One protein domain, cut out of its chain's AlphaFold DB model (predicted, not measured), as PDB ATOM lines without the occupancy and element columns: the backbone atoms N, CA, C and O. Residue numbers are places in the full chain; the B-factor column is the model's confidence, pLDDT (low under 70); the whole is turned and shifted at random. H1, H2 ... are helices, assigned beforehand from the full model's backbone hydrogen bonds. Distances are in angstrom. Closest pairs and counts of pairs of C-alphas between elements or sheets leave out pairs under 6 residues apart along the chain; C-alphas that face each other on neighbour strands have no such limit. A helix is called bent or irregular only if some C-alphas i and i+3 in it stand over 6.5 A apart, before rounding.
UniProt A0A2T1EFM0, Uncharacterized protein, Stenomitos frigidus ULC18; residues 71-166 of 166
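This is residues 71 to 166 of the 166 residues of an uncharacterized protein of Stenomitos frigidus ULC18 (UniProt A0A2T1EFM0). Three helices, H3, H4 and H5, lie side by side in an up-and-down bundle, and H1 and H2 cover the side of it away from H5. H1 crosses H3 and H4 about at right angles, while H2 slants over residues 136 to 141 of H4. The printed part has 96 residues, with five named helices in the order H1 H2 H3 H4 H5 and no named strand; its class is all helix. It is compact, with a radius of gyration of the C-alphas of 12.6 A, and spans 35 by 32 by 21 A, a rounded outline.

Find C-alpha 127 at (81.325, 1.808, 304.201); from there H4, residues 127 to 143, runs 24.6 A to C-alpha 143 at (105.543, -1.578, 301.418). H5, residues 147 to 163, is as long in residues and spans 23.7 A, with a kink of 60 degrees near residue 156. H3, residues 106 to 120, spans 21.1 A. H1, residues 72 to 86, begins at C-alpha 72, at (85.492, -14.313, 300.852), and spans 19.7 A; H2, residues 90 to 102, spans 19.6 A. Three helices are irregular: in H2 C-alphas 91 and 94 are 7.3 A apart, and, only just, in H1 C-alphas 80 and 83 are 6.8 A apart and in H5 C-alphas 153 and 156 are 7.0 A apart.

Start with the bundle, in which each helix runs against the one before it. H4 and H5, a helical hairpin, touch at a shallow tilt of 15 degrees, opposite ways, through residues 138 to 141 of H4 and 147 to 151 of H5 alone; their closest C-alphas, Ala 141 and Glu 147, are 5.0 A apart. H3 touches H5 at a shallow tilt of 5 degrees, the same way, with the C-alphas of Leu 118 and Leu 160 closest at 6.0 A. H3 and H4 are near each other, with 13 pairs of C-alphas within 10 A. H1, with residues 72 to 77 alone, touches H3 about perpendicular at 87 degrees; the C-alphas of Arg 72 and Gly 113 are closest, at 4.3 A. H2 touches H4 at a steep tilt of 54 degrees, the C-alphas of Glu 98 and Val 140 closest at 6.1 A. H5 is apart from H1 and H2. In H3 and H4 every O i to N i+4 pair is within hydrogen-bond range; in H2 7 of 9 are, in H5 9 of 13, and in H1 4 of 11, beside 3 of 12 O i to N i+3 pairs.

The two farthest C-alphas, Lys 104 and Ala 166, are 37.1 A apart. The printed part has no cut, and no link is long. Look at residues 158 to 166 for pLDDT under 70; the mean of the printed part is 87.2.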
ATOM      1  N   GLU A  71      83.879 -17.941 303.639       83.38
ATOM      2  CA  GLU A  71      83.440 -17.046 302.575       83.38
ATOM      3  C   GLU A  71      84.355 -15.834 302.419       83.38
ATOM      4  O   GLU A  71      84.847 -15.237 303.377       83.38
ATOM      5  N   ARG A  72      84.563 -15.410 301.169       83.25
ATOM      6  CA  ARG A  72      85.492 -14.313 300.852       83.25
ATOM      7  C   ARG A  72      85.047 -12.969 301.430       83.25
ATOM      8  O   ARG A  72      85.894 -12.143 301.748       83.25
ATOM      9  N   HIS A  73      83.742 -12.734 301.568       82.56
ATOM     10  CA  HIS A  73      83.237 -11.522 302.216       82.56
ATOM     11  C   HIS A  73      83.518 -11.547 303.730       82.56
ATOM     12  O   HIS A  73      83.918 -10.531 304.296       82.56
ATOM     13  N   PHE A  74      83.422 -12.731 304.347       89.00
ATOM     14  CA  PHE A  74      83.699 -12.950 305.765       89.00
ATOM     15  C   PHE A  74      85.160 -12.651 306.115       89.00
ATOM     16  O   PHE A  74      85.446 -12.032 307.140       89.00
ATOM     17  N   LEU A  75      86.088 -12.999 305.216       93.69
ATOM     18  CA  LEU A  75      87.499 -12.631 305.346       93.69
ATOM     19  C   LEU A  75      87.684 -11.116 305.542       93.69
ATOM     20  O   LEU A  75      88.489 -10.695 306.364       93.69
ATOM     21  N   ILE A  76      86.945 -10.283 304.811       93.56
ATOM     22  CA  ILE A  76      87.101  -8.829 304.913       93.56
ATOM     23  C   ILE A  76      86.342  -8.280 306.117       93.56
ATOM     24  O   ILE A  76      86.939  -7.613 306.960       93.56
ATOM     25  N   GLU A  77      85.037  -8.541 306.197       92.12
ATOM     26  CA  GLU A  77      84.176  -7.900 307.197       92.12
ATOM     27  C   GLU A  77      84.483  -8.377 308.615       92.12
ATOM     28  O   GLU A  77      84.566  -7.559 309.531       92.12
ATOM     29  N   HIS A  78      84.724  -9.676 308.792       92.44
ATOM     30  CA  HIS A  78      84.960 -10.242 310.112       92.44
ATOM     31  C   HIS A  78      86.453 -10.312 310.430       92.44
ATOM     32  O   HIS A  78      86.909  -9.666 311.372       92.44
ATOM     33  N   ASN A  79      87.248 -11.022 309.625       93.94
ATOM     34  CA  ASN A  79      88.644 -11.302 309.985       93.94
ATOM     35  C   ASN A  79      89.544 -10.055 309.966       93.94
ATOM     36  O   ASN A  79      90.400  -9.909 310.841       93.94
ATOM     37  N   PHE A  80      89.349  -9.138 309.015       95.69
ATOM     38  CA  PHE A  80      90.184  -7.939 308.892       95.69
ATOM     39  C   PHE A  80      89.591  -6.660 309.496       95.69
ATOM     40  O   PHE A  80      90.334  -5.686 309.641       95.69
ATOM     41  N   ILE A  81      88.302  -6.640 309.855       94.44
ATOM     42  CA  ILE A  81      87.634  -5.436 310.377       94.44
ATOM     43  C   ILE A  81      87.022  -5.676 311.763       94.44
ATOM     44  O   ILE A  81      87.499  -5.087 312.732       94.44
ATOM     45  N   GLU A  82      86.008  -6.535 311.895       94.25
ATOM     46  CA  GLU A  82      85.273  -6.693 313.161       94.25
ATOM     47  C   GLU A  82      86.104  -7.368 314.262       94.25
ATOM     48  O   GLU A  82      86.251  -6.835 315.364       94.25
ATOM     49  N   PHE A  83      86.682  -8.536 313.980       94.06
ATOM     50  CA  PHE A  83      87.402  -9.335 314.971       94.06
ATOM     51  C   PHE A  83      88.630  -8.622 315.553       94.06
ATOM     52  O   PHE A  83      88.806  -8.660 316.777       94.06
ATOM     53  N   PRO A  84      89.461  -7.910 314.765       95.31
ATOM     54  CA  PRO A  84      90.564  -7.143 315.327       95.31
ATOM     55  C   PRO A  84      90.131  -6.084 316.345       95.31
ATOM     56  O   PRO A  84      90.835  -5.877 317.340       95.31
ATOM     57  N   GLU A  85      88.988  -5.428 316.134       93.00
ATOM     58  CA  GLU A  85      88.421  -4.482 317.098       93.00
ATOM     59  C   GLU A  85      87.844  -5.213 318.315       93.00
ATOM     60  O   GLU A  85      88.232  -4.917 319.449       93.00
ATOM     61  N   GLN A  86      86.994  -6.216 318.087       93.25
ATOM     62  CA  GLN A  86      86.306  -6.979 319.132       93.25
ATOM     63  C   GLN A  86      87.276  -7.665 320.104       93.25
ATOM     64  O   GLN A  86      87.064  -7.659 321.318       93.25
ATOM     65  N   TYR A  87      88.356  -8.248 319.586       92.69
ATOM     66  CA  TYR A  87      89.349  -8.977 320.376       92.69
ATOM     67  C   TYR A  87      90.589  -8.130 320.723       92.69
ATOM     68  O   TYR A  87      91.525  -8.630 321.352       92.69
ATOM     69  N   GLY A  88      90.615  -6.846 320.344       94.31
ATOM     70  CA  GLY A  88      91.634  -5.887 320.779       94.31
ATOM     71  C   GLY A  88      93.027  -6.087 320.170       94.31
ATOM     72  O   GLY A  88      94.035  -5.822 320.836       94.31
ATOM     73  N   TYR A  89      93.098  -6.547 318.918       95.69
ATOM     74  CA  TYR A  89      94.342  -6.726 318.160       95.69
ATOM     75  C   TYR A  89      94.433  -5.869 316.885       95.69
ATOM     76  O   TYR A  89      95.335  -6.081 316.078       95.69
ATOM     77  N   ASN A  90      93.576  -4.850 316.738       95.69
ATOM     78  CA  ASN A  90      93.562  -3.937 315.586       95.69
ATOM     79  C   ASN A  90      94.945  -3.344 315.221       95.69
ATOM     80  O   ASN A  90      95.273  -3.175 314.052       95.69
ATOM     81  N   GLU A  91      95.809  -3.096 316.213       95.81
ATOM     82  CA  GLU A  91      97.171  -2.577 315.987       95.81
ATOM     83  C   GLU A  91      98.086  -3.513 315.169       95.81
ATOM     84  O   GLU A  91      99.096  -3.050 314.643       95.81
ATOM     85  N   TYR A  92      97.747  -4.805 315.059       97.38
ATOM     86  CA  TYR A  92      98.520  -5.810 314.319       97.38
ATOM     87  C   TYR A  92      97.966  -6.095 312.919       97.38
ATOM     88  O   TYR A  92      98.608  -6.812 312.152       97.38
ATOM     89  N   VAL A  93      96.800  -5.544 312.559       97.75
ATOM     90  CA  VAL A  93      96.161  -5.760 311.248       97.75
ATOM     91  C   VAL A  93      97.093  -5.426 310.077       97.75
ATOM     92  O   VAL A  93      97.147  -6.224 309.142       97.75
ATOM     93  N   PRO A  94      97.890  -4.334 310.099       97.69
ATOM     94  CA  PRO A  94      98.832  -4.059 309.019       97.69
ATOM     95  C   PRO A  94      99.858  -5.178 308.807       97.69
ATOM     96  O   PRO A  94     100.177  -5.489 307.665       97.69
ATOM     97  N   GLN A  95     100.380  -5.769 309.885       98.00
ATOM     98  CA  GLN A  95     101.361  -6.853 309.829       98.00
ATOM     99  C   GLN A  95     100.705  -8.183 309.449       98.00
ATOM    100  O   GLN A  95     101.287  -8.935 308.676       98.00
ATOM    101  N   ILE A  96      99.496  -8.464 309.947       98.38
ATOM    102  CA  ILE A  96      98.716  -9.645 309.546       98.38
ATOM    103  C   ILE A  96      98.447  -9.590 308.040       98.38
ATOM    104  O   ILE A  96      98.727 -10.550 307.333       98.38
ATOM    105  N   LEU A  97      97.978  -8.448 307.528       98.00
ATOM    106  CA  LEU A  97      97.727  -8.266 306.100       98.00
ATOM    107  C   LEU A  97      99.012  -8.408 305.275       98.00
ATOM    108  O   LEU A  97      98.990  -8.996 304.200       98.00
ATOM    109  N   GLU A  98     100.137  -7.911 305.785       97.81
ATOM    110  CA  GLU A  98     101.439  -8.070 305.136       97.81
ATOM    111  C   GLU A  98     101.838  -9.543 304.998       97.81
ATOM    112  O   GLU A  98     102.226  -9.968 303.912       97.81
ATOM    113  N   GLN A  99     101.683 -10.334 306.065       98.06
ATOM    114  CA  GLN A  99     101.923 -11.780 306.027       98.06
ATOM    115  C   GLN A  99     100.922 -12.493 305.107       98.06
ATOM    116  O   GLN A  99     101.309 -13.365 304.335       98.06
ATOM    117  N   PHE A 100      99.652 -12.084 305.128       97.31
ATOM    118  CA  PHE A 100      98.596 -12.669 304.304       97.31
ATOM    119  C   PHE A 100      98.855 -12.466 302.807       97.31
ATOM    120  O   PHE A 100      98.722 -13.400 302.023       97.31
ATOM    121  N   LEU A 101      99.272 -11.264 302.394       95.56
ATOM    122  CA  LEU A 101      99.574 -10.962 300.991       95.56
ATOM    123  C   LEU A 101     100.804 -11.711 300.457       95.56
ATOM    124  O   LEU A 101     100.935 -11.863 299.244       95.56
ATOM    125  N   GLN A 102     101.687 -12.189 301.336       94.81
ATOM    126  CA  GLN A 102     102.824 -13.033 300.960       94.81
ATOM    127  C   GLN A 102     102.432 -14.505 300.763       94.81
ATOM    128  O   GLN A 102     103.201 -15.273 300.177       94.81
ATOM    129  N   LEU A 103     101.245 -14.920 301.220       95.31
ATOM    130  CA  LEU A 103     100.721 -16.252 300.940       95.31
ATOM    131  C   LEU A 103     100.360 -16.369 299.458       95.31
ATOM    132  O   LEU A 103      99.844 -15.440 298.830       95.31
ATOM    133  N   LYS A 104     100.600 -17.549 298.886       93.81
ATOM    134  CA  LYS A 104     100.228 -17.842 297.500       93.81
ATOM    135  C   LYS A 104      98.712 -17.704 297.347       93.81
ATOM    136  O   LYS A 104      97.984 -18.475 297.954       93.81
ATOM    137  N   GLY A 105      98.247 -16.782 296.508       91.75
ATOM    138  CA  GLY A 105      96.813 -16.528 296.331       91.75
ATOM    139  C   GLY A 105      96.224 -15.483 297.292       91.75
ATOM    140  O   GLY A 105      95.033 -15.184 297.211       91.75
ATOM    141  N   GLY A 106      97.020 -14.935 298.219       93.38
ATOM    142  CA  GLY A 106      96.532 -14.011 299.247       93.38
ATOM    143  C   GLY A 106      95.949 -12.724 298.661       93.38
ATOM    144  O   GLY A 106      94.885 -12.272 299.083       93.38
ATOM    145  N   MET A 107      96.595 -12.166 297.632       92.44
ATOM    146  CA  MET A 107      96.103 -10.985 296.916       92.44
ATOM    147  C   MET A 107      94.729 -11.241 296.281       92.44
ATOM    148  O   MET A 107      93.809 -10.436 296.430       92.44
ATOM    149  N   GLU A 108      94.568 -12.378 295.608       91.19
ATOM    150  CA  GLU A 108      93.327 -12.778 294.952       91.19
ATOM    151  C   GLU A 108      92.185 -12.958 295.961       91.19
ATOM    152  O   GLU A 108      91.054 -12.541 295.690       91.19
ATOM    153  N   CYS A 109      92.476 -13.518 297.141       93.06
ATOM    154  CA  CYS A 109      91.516 -13.625 298.239       93.06
ATOM    155  C   CYS A 109      91.043 -12.246 298.718       93.06
ATOM    156  O   CYS A 109      89.835 -12.019 298.803       93.06
ATOM    157  N   ILE A 110      91.970 -11.309 298.963       92.88
ATOM    158  CA  ILE A 110      91.640  -9.947 299.410       92.88
ATOM    159  C   ILE A 110      90.787  -9.215 298.373       92.88
ATOM    160  O   ILE A 110      89.716  -8.697 298.697       92.88
ATOM    161  N   VAL A 111      91.223  -9.207 297.112       89.69
ATOM    162  CA  VAL A 111      90.519  -8.518 296.022       89.69
ATOM    163  C   VAL A 111      89.123  -9.094 295.839       89.69
ATOM    164  O   VAL A 111      88.144  -8.351 295.765       89.69
ATOM    165  N   SER A 112      89.005 -10.421 295.800       89.62
ATOM    166  CA  SER A 112      87.708 -11.055 295.610       89.62
ATOM    167  C   SER A 112      86.781 -10.873 296.809       89.62
ATOM    168  O   SER A 112      85.572 -10.765 296.605       89.62
ATOM    169  N   GLY A 113      87.311 -10.841 298.032       90.50
ATOM    170  CA  GLY A 113      86.531 -10.525 299.223       90.50
ATOM    171  C   GLY A 113      85.973  -9.112 299.162       90.50
ATOM    172  O   GLY A 113      84.767  -8.916 299.295       90.50
ATOM    173  N   LEU A 114      86.821  -8.138 298.829       89.25
ATOM    174  CA  LEU A 114      86.416  -6.743 298.665       89.25
ATOM    175  C   LEU A 114      85.372  -6.567 297.563       89.25
ATOM    176  O   LEU A 114      84.375  -5.879 297.763       89.25
ATOM    177  N   GLN A 115      85.559  -7.217 296.415       86.50
ATOM    178  CA  GLN A 115      84.568  -7.209 295.339       86.50
ATOM    179  C   GLN A 115      83.231  -7.800 295.787       86.50
ATOM    180  O   GLN A 115      82.188  -7.265 295.419       86.50
ATOM    181  N   SER A 116      83.247  -8.882 296.569       86.94
ATOM    182  CA  SER A 116      82.024  -9.494 297.095       86.94
ATOM    183  C   SER A 116      81.265  -8.523 297.998       86.94
ATOM    184  O   SER A 116      80.078  -8.294 297.776       86.94
ATOM    185  N   VAL A 117      81.960  -7.898 298.951       87.50
ATOM    186  CA  VAL A 117      81.372  -6.916 299.877       87.50
ATOM    187  C   VAL A 117      80.811  -5.704 299.121       87.50
ATOM    188  O   VAL A 117      79.701  -5.244 299.374       87.50
ATOM    189  N   LEU A 118      81.543  -5.196 298.129       83.62
ATOM    190  CA  LEU A 118      81.110  -4.028 297.358       83.62
ATOM    191  C   LEU A 118      79.936  -4.317 296.411       83.62
ATOM    192  O   LEU A 118      79.159  -3.406 296.128       83.62
ATOM    193  N   LYS A 119      79.804  -5.550 295.903       82.69
ATOM    194  CA  LYS A 119      78.706  -5.949 295.002       82.69
ATOM    195  C   LYS A 119      77.436  -6.325 295.754       82.69
ATOM    196  O   LYS A 119      76.351  -5.941 295.332       82.69
ATOM    197  N   ASN A 120      77.576  -7.099 296.827       80.25
ATOM    198  CA  ASN A 120      76.446  -7.711 297.525       80.25
ATOM    199  C   ASN A 120      75.936  -6.861 298.696       80.25
ATOM    200  O   ASN A 120      74.882  -7.161 299.252       80.25
ATOM    201  N   GLY A 121      76.648  -5.781 299.027       74.44
ATOM    202  CA  GLY A 121      76.354  -4.938 300.176       74.44
ATOM    203  C   GLY A 121      77.145  -5.359 301.412       74.44
ATOM    204  O   GLY A 121      77.808  -6.393 301.436       74.44
ATOM    205  N   LEU A 122      77.088  -4.497 302.423       78.06
ATOM    206  CA  LEU A 122      77.758  -4.681 303.706       78.06
ATOM    207  C   LEU A 122      76.840  -5.488 304.626       78.06
ATOM    208  O   LEU A 122      75.678  -5.106 304.790       78.06
ATOM    209  N   PHE A 123      77.346  -6.562 305.227       75.50
ATOM    210  CA  PHE A 123      76.549  -7.432 306.101       75.50
ATOM    211  C   PHE A 123      76.757  -7.124 307.585       75.50
ATOM    212  O   PHE A 123      75.790  -7.012 308.338       75.50
ATOM    213  N   ALA A 124      78.011  -6.964 307.995       77.50
ATOM    214  CA  ALA A 124      78.436  -6.761 309.376       77.50
ATOM    215  C   ALA A 124      79.234  -5.462 309.570       77.50
ATOM    216  O   ALA A 124      79.415  -5.010 310.701       77.50
ATOM    217  N   THR A 125      79.702  -4.830 308.486       82.69
ATOM    218  CA  THR A 125      80.562  -3.642 308.566       82.69
ATOM    219  C   THR A 125      79.962  -2.368 307.957       82.69
ATOM    220  O   THR A 125      78.828  -2.326 307.483       82.69
ATOM    221  N   THR A 126      80.730  -1.276 307.990       86.62
ATOM    222  CA  THR A 126      80.336   0.036 307.462       86.62
ATOM    223  C   THR A 126      81.167   0.428 306.240       86.62
ATOM    224  O   THR A 126      82.321   0.025 306.081       86.62
ATOM    225  N   LYS A 127      80.609   1.287 305.377       84.88
ATOM    226  CA  LYS A 127      81.325   1.808 304.201       84.88
ATOM    227  C   LYS A 127      82.640   2.509 304.583       84.88
ATOM    228  O   LYS A 127      83.647   2.227 303.934       84.88
ATOM    229  N   PRO A 128      82.692   3.363 305.627       88.81
ATOM    230  CA  PRO A 128      83.954   3.925 306.102       88.81
ATOM    231  C   PRO A 128      84.985   2.866 306.505       88.81
ATOM    232  O   PRO A 128      86.156   3.021 306.176       88.81
ATOM    233  N   ALA A 129      84.571   1.779 307.162       90.56
ATOM    234  CA  ALA A 129      85.490   0.716 307.562       90.56
ATOM    235  C   ALA A 129      86.107  -0.002 306.349       90.56
ATOM    236  O   ALA A 129      87.320  -0.203 306.309       90.56
ATOM    237  N   ILE A 130      85.312  -0.279 305.309       90.25
ATOM    238  CA  ILE A 130      85.824  -0.833 304.044       90.25
ATOM    239  C   ILE A 130      86.790   0.132 303.356       90.25
ATOM    240  O   ILE A 130      87.846  -0.290 302.891       90.25
ATOM    241  N   LEU A 131      86.475   1.428 303.309       88.88
ATOM    242  CA  LEU A 131      87.372   2.433 302.726       88.88
ATOM    243  C   LEU A 131      88.697   2.537 303.492       88.88
ATOM    244  O   LEU A 131      89.759   2.609 302.873       88.88
ATOM    245  N   ASN A 132      88.648   2.483 304.825       91.88
ATOM    246  CA  ASN A 132      89.842   2.465 305.666       91.88
ATOM    247  C   ASN A 132      90.682   1.208 305.411       91.88
ATOM    248  O   ASN A 132      91.900   1.304 305.258       91.88
ATOM    249  N   PHE A 133      90.043   0.040 305.308       93.69
ATOM    250  CA  PHE A 133      90.739  -1.205 304.995       93.69
ATOM    251  C   PHE A 133      91.353  -1.189 303.587       93.69
ATOM    252  O   PHE A 133      92.484  -1.631 303.405       93.69
ATOM    253  N   LEU A 134      90.675  -0.606 302.595       91.44
ATOM    254  CA  LEU A 134      91.228  -0.407 301.250       91.44
ATOM    255  C   LEU A 134      92.473   0.477 301.253       91.44
ATOM    256  O   LEU A 134      93.470   0.156 300.602       91.44
ATOM    257  N   GLN A 135      92.427   1.581 301.999       92.00
ATOM    258  CA  GLN A 135      93.574   2.463 302.158       92.00
ATOM    259  C   GLN A 135      94.740   1.734 302.836       92.00
ATOM    260  O   GLN A 135      95.881   1.857 302.384       92.00
ATOM    261  N   LEU A 136      94.457   0.949 303.879       94.50
ATOM    262  CA  LEU A 136      95.453   0.111 304.536       94.50
ATOM    263  C   LEU A 136      96.048  -0.913 303.562       94.50
ATOM    264  O   LEU A 136      97.269  -1.019 303.474       94.50
ATOM    265  N   GLY A 137      95.218  -1.613 302.789       93.75
ATOM    266  CA  GLY A 137      95.660  -2.579 301.784       93.75
ATOM    267  C   GLY A 137      96.602  -1.963 300.758       93.75
ATOM    268  O   GLY A 137      97.669  -2.515 300.505       93.75
ATOM    269  N   TYR A 138      96.287  -0.764 300.260       92.31
ATOM    270  CA  TYR A 138      97.183  -0.027 299.370       92.31
ATOM    271  C   TYR A 138      98.516   0.341 300.047       92.31
ATOM    272  O   TYR A 138      99.581   0.189 299.449       92.31
ATOM    273  N   GLN A 139      98.485   0.799 301.303       95.06
ATOM    274  CA  GLN A 139      99.701   1.124 302.056       95.06
ATOM    275  C   GLN A 139     100.585  -0.106 302.284       95.06
ATOM    276  O   GLN A 139     101.800  -0.012 302.123       95.06
ATOM    277  N   VAL A 140      99.992  -1.246 302.645       96.38
ATOM    278  CA  VAL A 140     100.710  -2.516 302.831       96.38
ATOM    279  C   VAL A 140     101.267  -3.009 301.498       96.38
ATOM    280  O   VAL A 140     102.454  -3.309 301.422       96.38
ATOM    281  N   ALA A 141     100.458  -3.014 300.436       93.31
ATOM    282  CA  ALA A 141     100.895  -3.405 299.099       93.31
ATOM    283  C   ALA A 141     102.090  -2.564 298.636       93.31
ATOM    284  O   ALA A 141     103.063  -3.121 298.148       93.31
ATOM    285  N   LYS A 142     102.072  -1.250 298.882       94.44
ATOM    286  CA  LYS A 142     103.205  -0.369 298.583       94.44
ATOM    287  C   LYS A 142     104.474  -0.734 299.361       94.44
ATOM    288  O   LYS A 142     105.562  -0.662 298.805       94.44
ATOM    289  N   ARG A 143     104.370  -1.114 300.642       94.94
ATOM    290  CA  ARG A 143     105.543  -1.578 301.418       94.94
ATOM    291  C   ARG A 143     106.124  -2.882 300.874       94.94
ATOM    292  O   ARG A 143     107.313  -3.114 301.042       94.94
ATOM    293  N   LEU A 144     105.283  -3.703 300.247       94.31
ATOM    294  CA  LEU A 144     105.659  -4.966 299.616       94.31
ATOM    295  C   LEU A 144     106.033  -4.826 298.132       94.31
ATOM    296  O   LEU A 144     106.293  -5.841 297.498       94.31
ATOM    297  N   GLU A 145     106.040  -3.608 297.576       94.94
ATOM    298  CA  GLU A 145     106.269  -3.350 296.141       94.94
ATOM    299  C   GLU A 145     105.227  -4.039 295.225       94.94
ATOM    300  O   GLU A 145     105.503  -4.448 294.097       94.94
ATOM    301  N   LEU A 146     103.994  -4.182 295.725       90.94
ATOM    302  CA  LEU A 146     102.845  -4.805 295.056       90.94
ATOM    303  C   LEU A 146     101.766  -3.786 294.649       90.94
ATOM    304  O   LEU A 146     100.662  -4.182 294.267       90.94
ATOM    305  N   GLU A 147     102.028  -2.478 294.734       91.44
ATOM    306  CA  GLU A 147     101.001  -1.446 294.544       91.44
ATOM    307  C   GLU A 147     100.339  -1.509 293.165       91.44
ATOM    308  O   GLU A 147      99.122  -1.368 293.065       91.44
ATOM    309  N   GLN A 148     101.106  -1.791 292.108       87.69
ATOM    310  CA  GLN A 148     100.563  -1.869 290.754       87.69
ATOM    311  C   GLN A 148      99.615  -3.062 290.603       87.69
ATOM    312  O   GLN A 148      98.560  -2.934 289.979       87.69
ATOM    313  N   ALA A 149      99.968  -4.210 291.188       86.06
ATOM    314  CA  ALA A 149      99.129  -5.402 291.183       86.06
ATOM    315  C   ALA A 149      97.842  -5.165 291.983       86.06
ATOM    316  O   ALA A 149      96.753  -5.433 291.478       86.06
ATOM    317  N   PHE A 150      97.958  -4.577 293.179       87.75
ATOM    318  CA  PHE A 150      96.811  -4.250 294.025       87.75
ATOM    319  C   PHE A 150      95.860  -3.265 293.329       87.75
ATOM    320  O   PHE A 150      94.664  -3.526 293.216       87.75
ATOM    321  N   SER A 151      96.381  -2.156 292.794       86.50
ATOM    322  CA  SER A 151      95.575  -1.160 292.079       86.50
ATOM    323  C   SER A 151      94.911  -1.730 290.827       86.50
ATOM    324  O   SER A 151      93.747  -1.428 290.578       86.50
ATOM    325  N   SER A 152      95.616  -2.568 290.061       85.94
ATOM    326  CA  SER A 152      95.054  -3.193 288.856       85.94
ATOM    327  C   SER A 152      93.924  -4.160 289.209       85.94
ATOM    328  O   SER A 152      92.865  -4.116 288.593       85.94
ATOM    329  N   ALA A 153      94.109  -4.983 290.243       82.00
ATOM    330  CA  ALA A 153      93.098  -5.934 290.696       82.00
ATOM    331  C   ALA A 153      91.854  -5.241 291.292       82.00
ATOM    332  O   ALA A 153      90.738  -5.754 291.211       82.00
ATOM    333  N   MET A 154      92.033  -4.041 291.848       82.69
ATOM    334  CA  MET A 154      90.954  -3.213 292.387       82.69
ATOM    335  C   MET A 154      90.284  -2.295 291.355       82.69
ATOM    336  O   MET A 154      89.266  -1.682 291.683       82.69
ATOM    337  N   ALA A 155      90.799  -2.196 290.126       81.88
ATOM    338  CA  ALA A 155      90.254  -1.307 289.096       81.88
ATOM    339  C   ALA A 155      88.772  -1.602 288.797       81.88
ATOM    340  O   ALA A 155      87.963  -0.679 288.697       81.88
ATOM    341  N   ASP A 156      88.394  -2.882 288.777       73.31
ATOM    342  CA  ASP A 156      87.012  -3.328 288.551       73.31
ATOM    343  C   ASP A 156      86.071  -3.016 289.728       73.31
ATOM    344  O   ASP A 156      84.848  -3.014 289.588       73.31
ATOM    345  N   SER A 157      86.636  -2.729 290.900       71.69
ATOM    346  CA  SER A 157      85.899  -2.366 292.110       71.69
ATOM    347  C   SER A 157      85.694  -0.855 292.244       71.69
ATOM    348  O   SER A 157      84.843  -0.419 293.022       71.69
ATOM    349  N   LEU A 158      86.451  -0.041 291.497       68.69
ATOM    350  CA  LEU A 158      86.393   1.423 291.551       68.69
ATOM    351  C   LEU A 158      84.978   1.976 291.280       68.69
ATOM    352  O   LEU A 158      84.518   2.817 292.056       68.69
ATOM    353  N   PRO A 159      84.234   1.480 290.264       69.19
ATOM    354  CA  PRO A 159      82.864   1.926 290.020       69.19
ATOM    355  C   PRO A 159      81.921   1.622 291.192       69.19
ATOM    356  O   PRO A 159      81.052   2.433 291.512       69.19
ATOM    357  N   LEU A 160      82.124   0.495 291.883       67.62
ATOM    358  CA  LEU A 160      81.294   0.061 293.014       67.62
ATOM    359  C   LEU A 160      81.484   0.953 294.250       67.62
ATOM    360  O   LEU A 160      80.535   1.209 294.990       67.62
ATOM    361  N   LEU A 161      82.693   1.489 294.440       65.06
ATOM    362  CA  LEU A 161      82.988   2.461 295.498       65.06
ATOM    363  C   LEU A 161      82.272   3.798 295.263       65.06
ATOM    364  O   LEU A 161      81.830   4.444 296.220       65.06
ATOM    365  N   THR A 162      82.129   4.194 293.994       63.97
ATOM    366  CA  THR A 162      81.465   5.442 293.587       63.97
ATOM    367  C   THR A 162      79.942   5.328 293.473       63.97
ATOM    368  O   THR A 162      79.248   6.314 293.697       63.97
ATOM    369  N   ALA A 163      79.410   4.139 293.169       57.44
ATOM    370  CA  ALA A 163      77.981   3.927 292.927       57.44
ATOM    371  C   ALA A 163      77.129   3.869 294.210       57.44
ATOM    372  O   ALA A 163      75.944   4.181 294.161       57.44
ATOM    373  N   SER A 164      77.707   3.540 295.371       48.19
ATOM    374  CA  SER A 164      76.989   3.503 296.662       48.19
ATOM    375  C   SER A 164      76.932   4.861 297.381       48.19
ATOM    376  O   SER A 164      76.983   4.925 298.609       48.19
ATOM    377  N   ALA A 165      76.949   5.968 296.636       39.72
ATOM    378  CA  ALA A 165      76.839   7.327 297.178       39.72
ATOM    379  C   ALA A 165      75.391   7.862 297.209       39.72
ATOM    380  O   ALA A 165      75.205   9.069 297.353       39.72
ATOM    381  N   ALA A 166      74.391   6.986 297.078       34.62
ATOM    382  CA  ALA A 166      72.974   7.322 297.200       34.62
ATOM    383  C   ALA A 166      72.373   6.682 298.454       34.62
ATOM    384  O   ALA A 166      72.654   5.482 298.676       34.62
TER     385      ALA A 166